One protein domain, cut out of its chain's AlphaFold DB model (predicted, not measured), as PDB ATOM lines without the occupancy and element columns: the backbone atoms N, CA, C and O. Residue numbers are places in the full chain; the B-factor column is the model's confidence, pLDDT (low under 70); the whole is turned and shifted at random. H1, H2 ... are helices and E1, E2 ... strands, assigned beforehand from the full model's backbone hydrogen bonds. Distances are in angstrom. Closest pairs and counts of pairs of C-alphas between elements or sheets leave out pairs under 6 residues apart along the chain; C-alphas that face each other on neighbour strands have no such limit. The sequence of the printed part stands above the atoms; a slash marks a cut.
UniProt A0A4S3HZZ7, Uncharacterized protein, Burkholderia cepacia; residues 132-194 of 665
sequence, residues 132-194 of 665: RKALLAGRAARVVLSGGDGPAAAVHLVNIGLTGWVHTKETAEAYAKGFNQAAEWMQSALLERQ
ATOM      1  N   ARG A 132      22.893  35.904 102.907       67.44
ATOM      2  CA  ARG A 132      22.362  37.034 102.132       67.44
ATOM      3  C   ARG A 132      23.462  37.906 101.516       67.44
ATOM      4  O   ARG A 132      23.355  38.281 100.355       67.44
ATOM      5  N   LYS A 133      24.511  38.233 102.278       72.38
ATOM      6  CA  LYS A 133      25.663  39.003 101.771       72.38
ATOM      7  C   LYS A 133      26.421  38.214 100.695       72.38
ATOM      8  O   LYS A 133      26.809  38.800  99.694       72.38
ATOM      9  N   ALA A 134      26.570  36.900 100.870       69.38
ATOM     10  CA  ALA A 134      27.185  36.018  99.876       69.38
ATOM     11  C   ALA A 134      26.413  35.994  98.542       69.38
ATOM     12  O   ALA A 134      27.025  36.131  97.483       69.38
ATOM     13  N   LEU A 135      25.078  35.887  98.603       71.75
ATOM     14  CA  LEU A 135      24.194  35.925  97.432       71.75
ATOM     15  C   LEU A 135      24.252  37.278  96.709       71.75
ATOM     16  O   LEU A 135      24.403  37.322  95.491       71.75
ATOM     17  N   LEU A 136      24.192  38.385  97.456       72.00
ATOM     18  CA  LEU A 136      24.271  39.734  96.881       72.00
ATOM     19  C   LEU A 136      25.635  40.022  96.237       72.00
ATOM     20  O   LEU A 136      25.701  40.741  95.245       72.00
ATOM     21  N   ALA A 137      26.710  39.435  96.766       74.25
ATOM     22  CA  ALA A 137      28.060  39.575  96.229       74.25
ATOM     23  C   ALA A 137      28.339  38.704  94.986       74.25
ATOM     24  O   ALA A 137      29.457  38.740  94.474       74.25
ATOM     25  N   GLY A 138      27.376  37.898  94.514       73.38
ATOM     26  CA  GLY A 138      27.542  37.073  93.308       73.38
ATOM     27  C   GLY A 138      28.590  35.976  93.419       73.38
ATOM     28  O   GLY A 138      29.161  35.553  92.416       73.38
ATOM     29  N   ARG A 139      28.921  35.550  94.638       80.50
ATOM     30  CA  ARG A 139      29.978  34.563  94.846       80.50
ATOM     31  C   ARG A 139      29.419  33.163  94.624       80.50
ATOM     32  O   ARG A 139      28.477  32.763  95.299       80.50
ATOM     33  N   ALA A 140      30.039  32.411  93.718       83.06
ATOM     34  CA  ALA A 140      29.619  31.050  93.430       83.06
ATOM     35  C   ALA A 140      29.936  30.090  94.592       83.06
ATOM     36  O   ALA A 140      31.046  30.080  95.136       83.06
ATOM     37  N   ALA A 141      28.966  29.247  94.935       87.75
ATOM     38  CA  ALA A 141      29.169  28.035  95.710       87.75
ATOM     39  C   ALA A 141      30.061  27.064  94.928       87.75
ATOM     40  O   ALA A 141      29.862  26.865  93.724       87.75
ATOM     41  N   ARG A 142      31.017  26.425  95.613       87.94
ATOM     42  CA  ARG A 142      31.866  25.374  95.030       87.94
ATOM     43  C   ARG A 142      31.797  24.093  95.843       87.94
ATOM     44  O   ARG A 142      31.702  24.135  97.067       87.94
ATOM     45  N   VAL A 143      31.909  22.963  95.160       86.50
ATOM     46  CA  VAL A 143      32.043  21.655  95.800       86.50
ATOM     47  C   VAL A 143      33.519  21.372  96.051       86.50
ATOM     48  O   VAL A 143      34.348  21.544  95.159       86.50
ATOM     49  N   VAL A 144      33.851  20.947  97.265       85.88
ATOM     50  CA  VAL A 144      35.194  20.520  97.664       85.88
ATOM     51  C   VAL A 144      35.107  19.069  98.119       85.88
ATOM     52  O   VAL A 144      34.364  18.744  99.043       85.88
ATOM     53  N   LEU A 145      35.852  18.187  97.454       82.94
ATOM     54  CA  LEU A 145      35.947  16.782  97.844       82.94
ATOM     55  C   LEU A 145      36.939  16.637  98.997       82.94
ATOM     56  O   LEU A 145      38.051  17.169  98.938       82.94
ATOM     57  N   SER A 146      36.556  15.898 100.038       72.31
ATOM     58  CA  SER A 146      37.460  15.579 101.140       72.31
ATOM     59  C   SER A 146      38.548  14.620 100.643       72.31
ATOM     60  O   SER A 146      38.283  13.441 100.416       72.31
ATOM     61  N   GLY A 147      39.775  15.117 100.469       71.12
ATOM     62  CA  GLY A 147      40.947  14.287 100.163       71.12
ATOM     63  C   GLY A 147      41.151  13.917  98.690       71.12
ATOM     64  O   GLY A 147      41.790  12.909  98.410       71.12
ATOM     65  N   GLY A 148      40.635  14.707  97.746       60.22
ATOM     66  CA  GLY A 148      40.930  14.551  96.314       60.22
ATOM     67  C   GLY A 148      40.047  13.543  95.575       60.22
ATOM     68  O   GLY A 148      39.593  13.880  94.493       60.22
ATOM     69  N   ASP A 149      39.710  12.396  96.181       55.25
ATOM     70  CA  ASP A 149      38.919  11.326  95.529       55.25
ATOM     71  C   ASP A 149      37.909  10.611  96.465       55.25
ATOM     72  O   ASP A 149      37.401   9.533  96.152       55.25
ATOM     73  N   GLY A 150      37.607  11.169  97.644       61.22
ATOM     74  CA  GLY A 150      36.681  10.551  98.606       61.22
ATOM     75  C   GLY A 150      35.188  10.693  98.234       61.22
ATOM     76  O   GLY A 150      34.811  11.679  97.603       61.22
ATOM     77  N   PRO A 151      34.299   9.777  98.691       67.69
ATOM     78  CA  PRO A 151      32.842   9.844  98.455       67.69
ATOM     79  C   PRO A 151      32.151  11.011  99.185       67.69
ATOM     80  O   PRO A 151      30.961  11.249  99.002       67.69
ATOM     81  N   ALA A 152      32.905  11.713 100.030       75.44
ATOM     82  CA  ALA A 152      32.478  12.828 100.850       75.44
ATOM     83  C   ALA A 152      32.782  14.158 100.150       75.44
ATOM     84  O   ALA A 152      33.946  14.510  99.925       75.44
ATOM     85  N   ALA A 153      31.734  14.917  99.859       79.56
ATOM     86  CA  ALA A 153      31.796  16.244  99.278       79.56
ATOM     87  C   ALA A 153      31.193  17.277 100.239       79.56
ATOM     88  O   ALA A 153      30.152  17.043 100.851       79.56
ATOM     89  N   ALA A 154      31.842  18.433 100.344       80.75
ATOM     90  CA  ALA A 154      31.360  19.587 101.088       80.75
ATOM     91  C   ALA A 154      31.050  20.735 100.125       80.75
ATOM     92  O   ALA A 154      31.776  20.963  99.156       80.75
ATOM     93  N   VAL A 155      29.991  21.495 100.402       79.19
ATOM     94  CA  VAL A 155      29.703  22.739  99.681       79.19
ATOM     95  C   VAL A 155      30.334  23.894 100.450       79.19
ATOM     96  O   VAL A 155      30.042  24.112 101.624       79.19
ATOM     97  N   HIS A 156      31.217  24.634  99.791       80.19
ATOM     98  CA  HIS A 156      31.816  25.849 100.330       80.19
ATOM     99  C   HIS A 156      31.075  27.061  99.774       80.19
ATOM    100  O   HIS A 156      31.082  27.303  98.562       80.19
ATOM    101  N   LEU A 157      30.481  27.843 100.673       79.12
ATOM    102  CA  LEU A 157      29.860  29.128 100.368       79.12
ATOM    103  C   LEU A 157      30.812  30.227 100.830       79.12
ATOM    104  O   LEU A 157      30.970  30.437 102.025       79.12
ATOM    105  N   VAL A 158      31.465  30.927  99.899       64.69
ATOM    106  CA  VAL A 158      32.282  32.122 100.215       64.69
ATOM    107  C   VAL A 158      33.279  31.868 101.357       64.69
ATOM    108  O   VAL A 158      33.285  32.557 102.369       64.69
ATOM    109  N   ASN A 159      34.092  30.819 101.214       58.19
ATOM    110  CA  ASN A 159      35.076  30.365 102.210       58.19
ATOM    111  C   ASN A 159      34.512  29.947 103.583       58.19
ATOM    112  O   ASN A 159      35.279  29.458 104.408       58.19
ATOM    113  N   ILE A 160      33.197  30.005 103.801       57.94
ATOM    114  CA  ILE A 160      32.536  29.260 104.868       57.94
ATOM    115  C   ILE A 160      32.443  27.823 104.371       57.94
ATOM    116  O   ILE A 160      31.640  27.485 103.494       57.94
ATOM    117  N   GLY A 161      33.323  26.972 104.889       54.06
ATOM    118  CA  GLY A 161      33.066  25.546 104.831       54.06
ATOM    119  C   GLY A 161      31.798  25.296 105.635       54.06
ATOM    120  O   GLY A 161      31.769  25.588 106.828       54.06
ATOM    121  N   LEU A 162      30.750  24.765 105.004       57.25
ATOM    122  CA  LEU A 162      29.647  24.143 105.734       57.25
ATOM    123  C   LEU A 162      30.174  22.820 106.317       57.25
ATOM    124  O   LEU A 162      29.805  21.729 105.891       57.25
ATOM    125  N   THR A 163      31.163  22.903 107.206       48.53
ATOM    126  CA  THR A 163      31.830  21.734 107.768       48.53
ATOM    127  C   THR A 163      30.911  21.124 108.808       48.53
ATOM    128  O   THR A 163      30.566  21.771 109.791       48.53
ATOM    129  N   GLY A 164      30.500  19.887 108.550       54.97
ATOM    130  CA  GLY A 164      29.547  19.131 109.361       54.97
ATOM    131  C   GLY A 164      28.623  18.254 108.515       54.97
ATOM    132  O   GLY A 164      28.074  17.285 109.023       54.97
ATOM    133  N   TRP A 165      28.516  18.534 107.212       55.94
ATOM    134  CA  TRP A 165      27.630  17.811 106.306       55.94
ATOM    135  C   TRP A 165      28.445  17.009 105.291       55.94
ATOM    136  O   TRP A 165      29.092  17.569 104.407       55.94
ATOM    137  N   VAL A 166      28.449  15.682 105.438       60.41
ATOM    138  CA  VAL A 166      29.080  14.765 104.481       60.41
ATOM    139  C   VAL A 166      28.035  14.375 103.439       60.41
ATOM    140  O   VAL A 166      27.245  13.461 103.659       60.41
ATOM    141  N   HIS A 167      28.004  15.087 102.313       74.06
ATOM    142  CA  HIS A 167      27.134  14.763 101.180       74.06
ATOM    143  C   HIS A 167      27.878  13.911 100.146       74.06
ATOM    144  O   HIS A 167      29.109  13.934 100.094       74.06
ATOM    145  N   THR A 168      27.152  13.187  99.287       85.88
ATOM    146  CA  THR A 168      27.766  12.647  98.064       85.88
ATOM    147  C   THR A 168      28.135  13.798  97.129       85.88
ATOM    148  O   THR A 168      27.574  14.897  97.221       85.88
ATOM    149  N   LYS A 169      29.074  13.559  96.208       85.44
ATOM    150  CA  LYS A 169      29.475  14.544  95.195       85.44
ATOM    151  C   LYS A 169      28.271  15.081  94.423       85.44
ATOM    152  O   LYS A 169      28.140  16.290  94.276       85.44
ATOM    153  N   GLU A 170      27.366  14.201  94.010       85.19
ATOM    154  CA  GLU A 170      26.175  14.548  93.236       85.19
ATOM    155  C   GLU A 170      25.234  15.466  94.031       85.19
ATOM    156  O   GLU A 170      24.729  16.456  93.502       85.19
ATOM    157  N   THR A 171      25.032  15.182  95.321       82.25
ATOM    158  CA  THR A 171      24.199  16.008  96.203       82.25
ATOM    159  C   THR A 171      24.842  17.371  96.468       82.25
ATOM    160  O   THR A 171      24.165  18.397  96.399       82.25
ATOM    161  N   ALA A 172      26.155  17.414  96.707       85.31
ATOM    162  CA  ALA A 172      26.879  18.670  96.885       85.31
ATOM    163  C   ALA A 172      26.865  19.531  95.605       85.31
ATOM    164  O   ALA A 172      26.676  20.747  95.680       85.31
ATOM    165  N   GLU A 173      27.005  18.917  94.426       87.75
ATOM    166  CA  GLU A 173      26.912  19.599  93.127       87.75
ATOM    167  C   GLU A 173      25.507  20.155  92.876       87.75
ATOM    168  O   GLU A 173      25.373  21.294  92.423       87.75
ATOM    169  N   ALA A 174      24.460  19.403  93.227       84.06
ATOM    170  CA  ALA A 174      23.080  19.869  93.127       84.06
ATOM    171  C   ALA A 174      22.821  21.096  94.018       84.06
ATOM    172  O   ALA A 174      22.238  22.079  93.553       84.06
ATOM    173  N   TYR A 175      23.309  21.088  95.263       81.38
ATOM    174  CA  TYR A 175      23.183  22.232  96.168       81.38
ATOM    175  C   TYR A 175      23.979  23.449  95.699       81.38
ATOM    176  O   TYR A 175      23.444  24.559  95.685       81.38
ATOM    177  N   ALA A 176      25.227  23.256  95.263       88.81
ATOM    178  CA  ALA A 176      26.035  24.344  94.721       88.81
ATOM    179  C   ALA A 176      25.372  24.968  93.480       88.81
ATOM    180  O   ALA A 176      25.303  26.191  93.359       88.81
ATOM    181  N   LYS A 177      24.810  24.138  92.591       88.94
ATOM    182  CA  LYS A 177      24.073  24.594  91.408       88.94
ATOM    183  C   LYS A 177      22.813  25.380  91.774       88.94
ATOM    184  O   LYS A 177      22.597  26.448  91.208       88.94
ATOM    185  N   GLY A 178      22.015  24.887  92.724       84.06
ATOM    186  CA  GLY A 178      20.812  25.580  93.194       84.06
ATOM    187  C   GLY A 178      21.125  26.942  93.816       84.06
ATOM    188  O   GLY A 178      20.467  27.933  93.502       84.06
ATOM    189  N   PHE A 179      22.182  27.019  94.631       88.44
ATOM    190  CA  PHE A 179      22.653  28.281  95.205       88.44
ATOM    191  C   PHE A 179      23.094  29.278  94.123       88.44
ATOM    192  O   PHE A 179      22.677  30.434  94.146       88.44
ATOM    193  N   ASN A 180      23.898  28.829  93.154       89.69
ATOM    194  CA  ASN A 180      24.392  29.686  92.073       89.69
ATOM    195  C   ASN A 180      23.249  30.211  91.198       89.69
ATOM    196  O   ASN A 180      23.205  31.399  90.896       89.69
ATOM    197  N   GLN A 181      22.274  29.359  90.875       85.81
ATOM    198  CA  GLN A 181      21.090  29.759  90.118       85.81
ATOM    199  C   GLN A 181      20.240  30.794  90.873       85.81
ATOM    200  O   GLN A 181      19.762  31.761  90.282       85.81
ATOM    201  N   ALA A 182      20.085  30.636  92.191       72.75
ATOM    202  CA  ALA A 182      19.389  31.618  93.019       72.75
ATOM    203  C   ALA A 182      20.136  32.962  93.083       72.75
ATOM    204  O   ALA A 182      19.500  34.019  93.044       72.75
ATOM    205  N   ALA A 183      21.471  32.936  93.147       81.75
ATOM    206  CA  ALA A 183      22.296  34.140  93.090       81.75
ATOM    207  C   ALA A 183      22.128  34.868  91.744       81.75
ATOM    208  O   ALA A 183      21.873  36.071  91.735       81.75
ATOM    209  N   GLU A 184      22.175  34.139  90.625       81.75
ATOM    210  CA  GLU A 184      21.954  34.689  89.281       81.75
ATOM    211  C   GLU A 184      20.568  35.327  89.140       81.75
ATOM    212  O   GLU A 184      20.450  36.447  88.634       81.75
ATOM    213  N   TRP A 185      19.510  34.667  89.623       85.19
ATOM    214  CA  TRP A 185      18.157  35.229  89.599       85.19
ATOM    215  C   TRP A 185      18.038  36.498  90.436       85.19
ATOM    216  O   TRP A 185      17.449  37.480  89.986       85.19
ATOM    217  N   MET A 186      18.621  36.502  91.635       77.25
ATOM    218  CA  MET A 186      18.591  37.666  92.517       77.25
ATOM    219  C   MET A 186      19.336  38.853  91.900       77.25
ATOM    220  O   MET A 186      18.835  39.975  91.925       77.25
ATOM    221  N   GLN A 187      20.503  38.609  91.302       82.81
ATOM    222  CA  GLN A 187      21.258  39.638  90.592       82.81
ATOM    223  C   GLN A 187      20.515  40.148  89.361       82.81
ATOM    224  O   GLN A 187      20.410  41.359  89.183       82.81
ATOM    225  N   SER A 188      19.931  39.255  88.561       82.44
ATOM    226  CA  SER A 188      19.133  39.629  87.388       82.44
ATOM    227  C   SER A 188      17.947  40.514  87.774       82.44
ATOM    228  O   SER A 188      17.733  41.550  87.152       82.44
ATOM    229  N   ALA A 189      17.237  40.173  88.852       73.44
ATOM    230  CA  ALA A 189      16.118  40.968  89.356       73.44
ATOM    231  C   ALA A 189      16.554  42.357  89.859       73.44
ATOM    232  O   ALA A 189      15.841  43.347  89.680       73.44
ATOM    233  N   LEU A 190      17.734  42.459  90.483       75.75
ATOM    234  CA  LEU A 190      18.294  43.749  90.895       75.75
ATOM    235  C   LEU A 190      18.696  44.602  89.689       75.75
ATOM    236  O   LEU A 190      18.460  45.810  89.698       75.75
ATOM    237  N   LEU A 191      19.250  43.979  88.650       79.69
ATOM    238  CA  LEU A 191      19.687  44.646  87.426       79.69
ATOM    239  C   LEU A 191      18.489  45.135  86.598       79.69
ATOM    240  O   LEU A 191      18.468  46.280  86.158       79.69
ATOM    241  N   GLU A 192      17.438  44.322  86.478       81.25
ATOM    242  CA  GLU A 192      16.169  44.704  85.844       81.25
ATOM    243  C   GLU A 192      15.512  45.886  86.571       81.25
ATOM    244  O   GLU A 192      15.045  46.838  85.944       81.25
ATOM    245  N   ARG A 193      15.561  45.890  87.908       70.88
ATOM    246  CA  ARG A 193      15.071  47.009  88.721       70.88
ATOM    247  C   ARG A 193      15.885  48.292  88.530       70.88
ATOM    248  O   ARG A 193      15.315  49.376  88.629       70.88
ATOM    249  N   GLN A 194      17.191  48.188  88.297       74.88
ATOM    250  CA  GLN A 194      18.064  49.343  88.058       74.88
ATOM    251  C   GLN A 194      17.922  49.903  86.639       74.88
ATOM    252  O   GLN A 194      18.015  51.113  86.455       74.88
TER     253      GLN A 194
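AT A GLANCE: This is residues 132 to 194 of the 665 residues of an uncharacterized protein of Burkholderia cepacia (UniProt A0A4S3HZZ7). One long helix, H2, makes most of the length of a rod-like domain; the small two-stranded hairpin of E1 and E2 packs alongside its residues 169 to 180. The short helix H1 packs on H2 farther along, at residues 182 to 187, and a long loop leads from E2 back to the beginning of H2. The printed part has 63 residues with two named helices and two named strands, in the order H1, E1, E2, H2, and its class is mixed, helices and strands. The sheet, in the order E1 - E2, is antiparallel. The whole is only just loose, close to compact, with a radius of gyration of the C-alphas of 13.2 A, and it spans 44 by 19 by 16 A.

HOW THE PARTS SIT: The sheet is a hairpin of E1, residues 142 to 145, and E2, residues 153 to 157, which are antiparallel with 149 degrees between their directions. The C-alphas of Leu 145 and Ala 153 face each other at 4.4 A. N 144 and O 154 are within hydrogen-bond range at 2.8 A, and so are N 156 and O 142, also at 2.8 A. Residues 156 to 157 of E2 also pair, antiparallel, with residues 160 to 161. H2, residues 169 to 194, has its closest C-alphas to E2 at Lys 169 and Ala 153, 5.0 A apart. Its closest C-alphas to E1 are those of Ala 176 and Arg 142, 5.9 A apart. H1, residues 132 to 136, touches H2 at residues 182 to 187 of H2 alone; the closest C-alphas are those of Leu 135 and Ala 183, 5.1 A apart. In H1 and H2 every O i to N i+4 pair is within hydrogen-bond range.

IN THESE COORDINATES: E1 is 9.9 A from first to last C-alpha and begins at C-alpha 142, (31.866, 25.374, 95.030). E2 is 13.1 A long. H2 is 37.3 A long and ends at C-alpha 194, (18.064, 49.343, 88.058). H1 is 6.2 A long and begins at C-alpha 132, (22.362, 37.034, 102.132).

THE WHOLE: The two C-alphas farthest apart are those of Gly 150 and Gln 194, 44.3 A. The printed part has no cut. The link from H1 to E1 is tight, that from E1 to E2 is short, and that from E2 to H2, with 11 residues, is long. The mean pLDDT of the printed part is 75.7, and 15 residues are under 70: residues 132 and 134, residues 148 to 151 and residues 158 to 166.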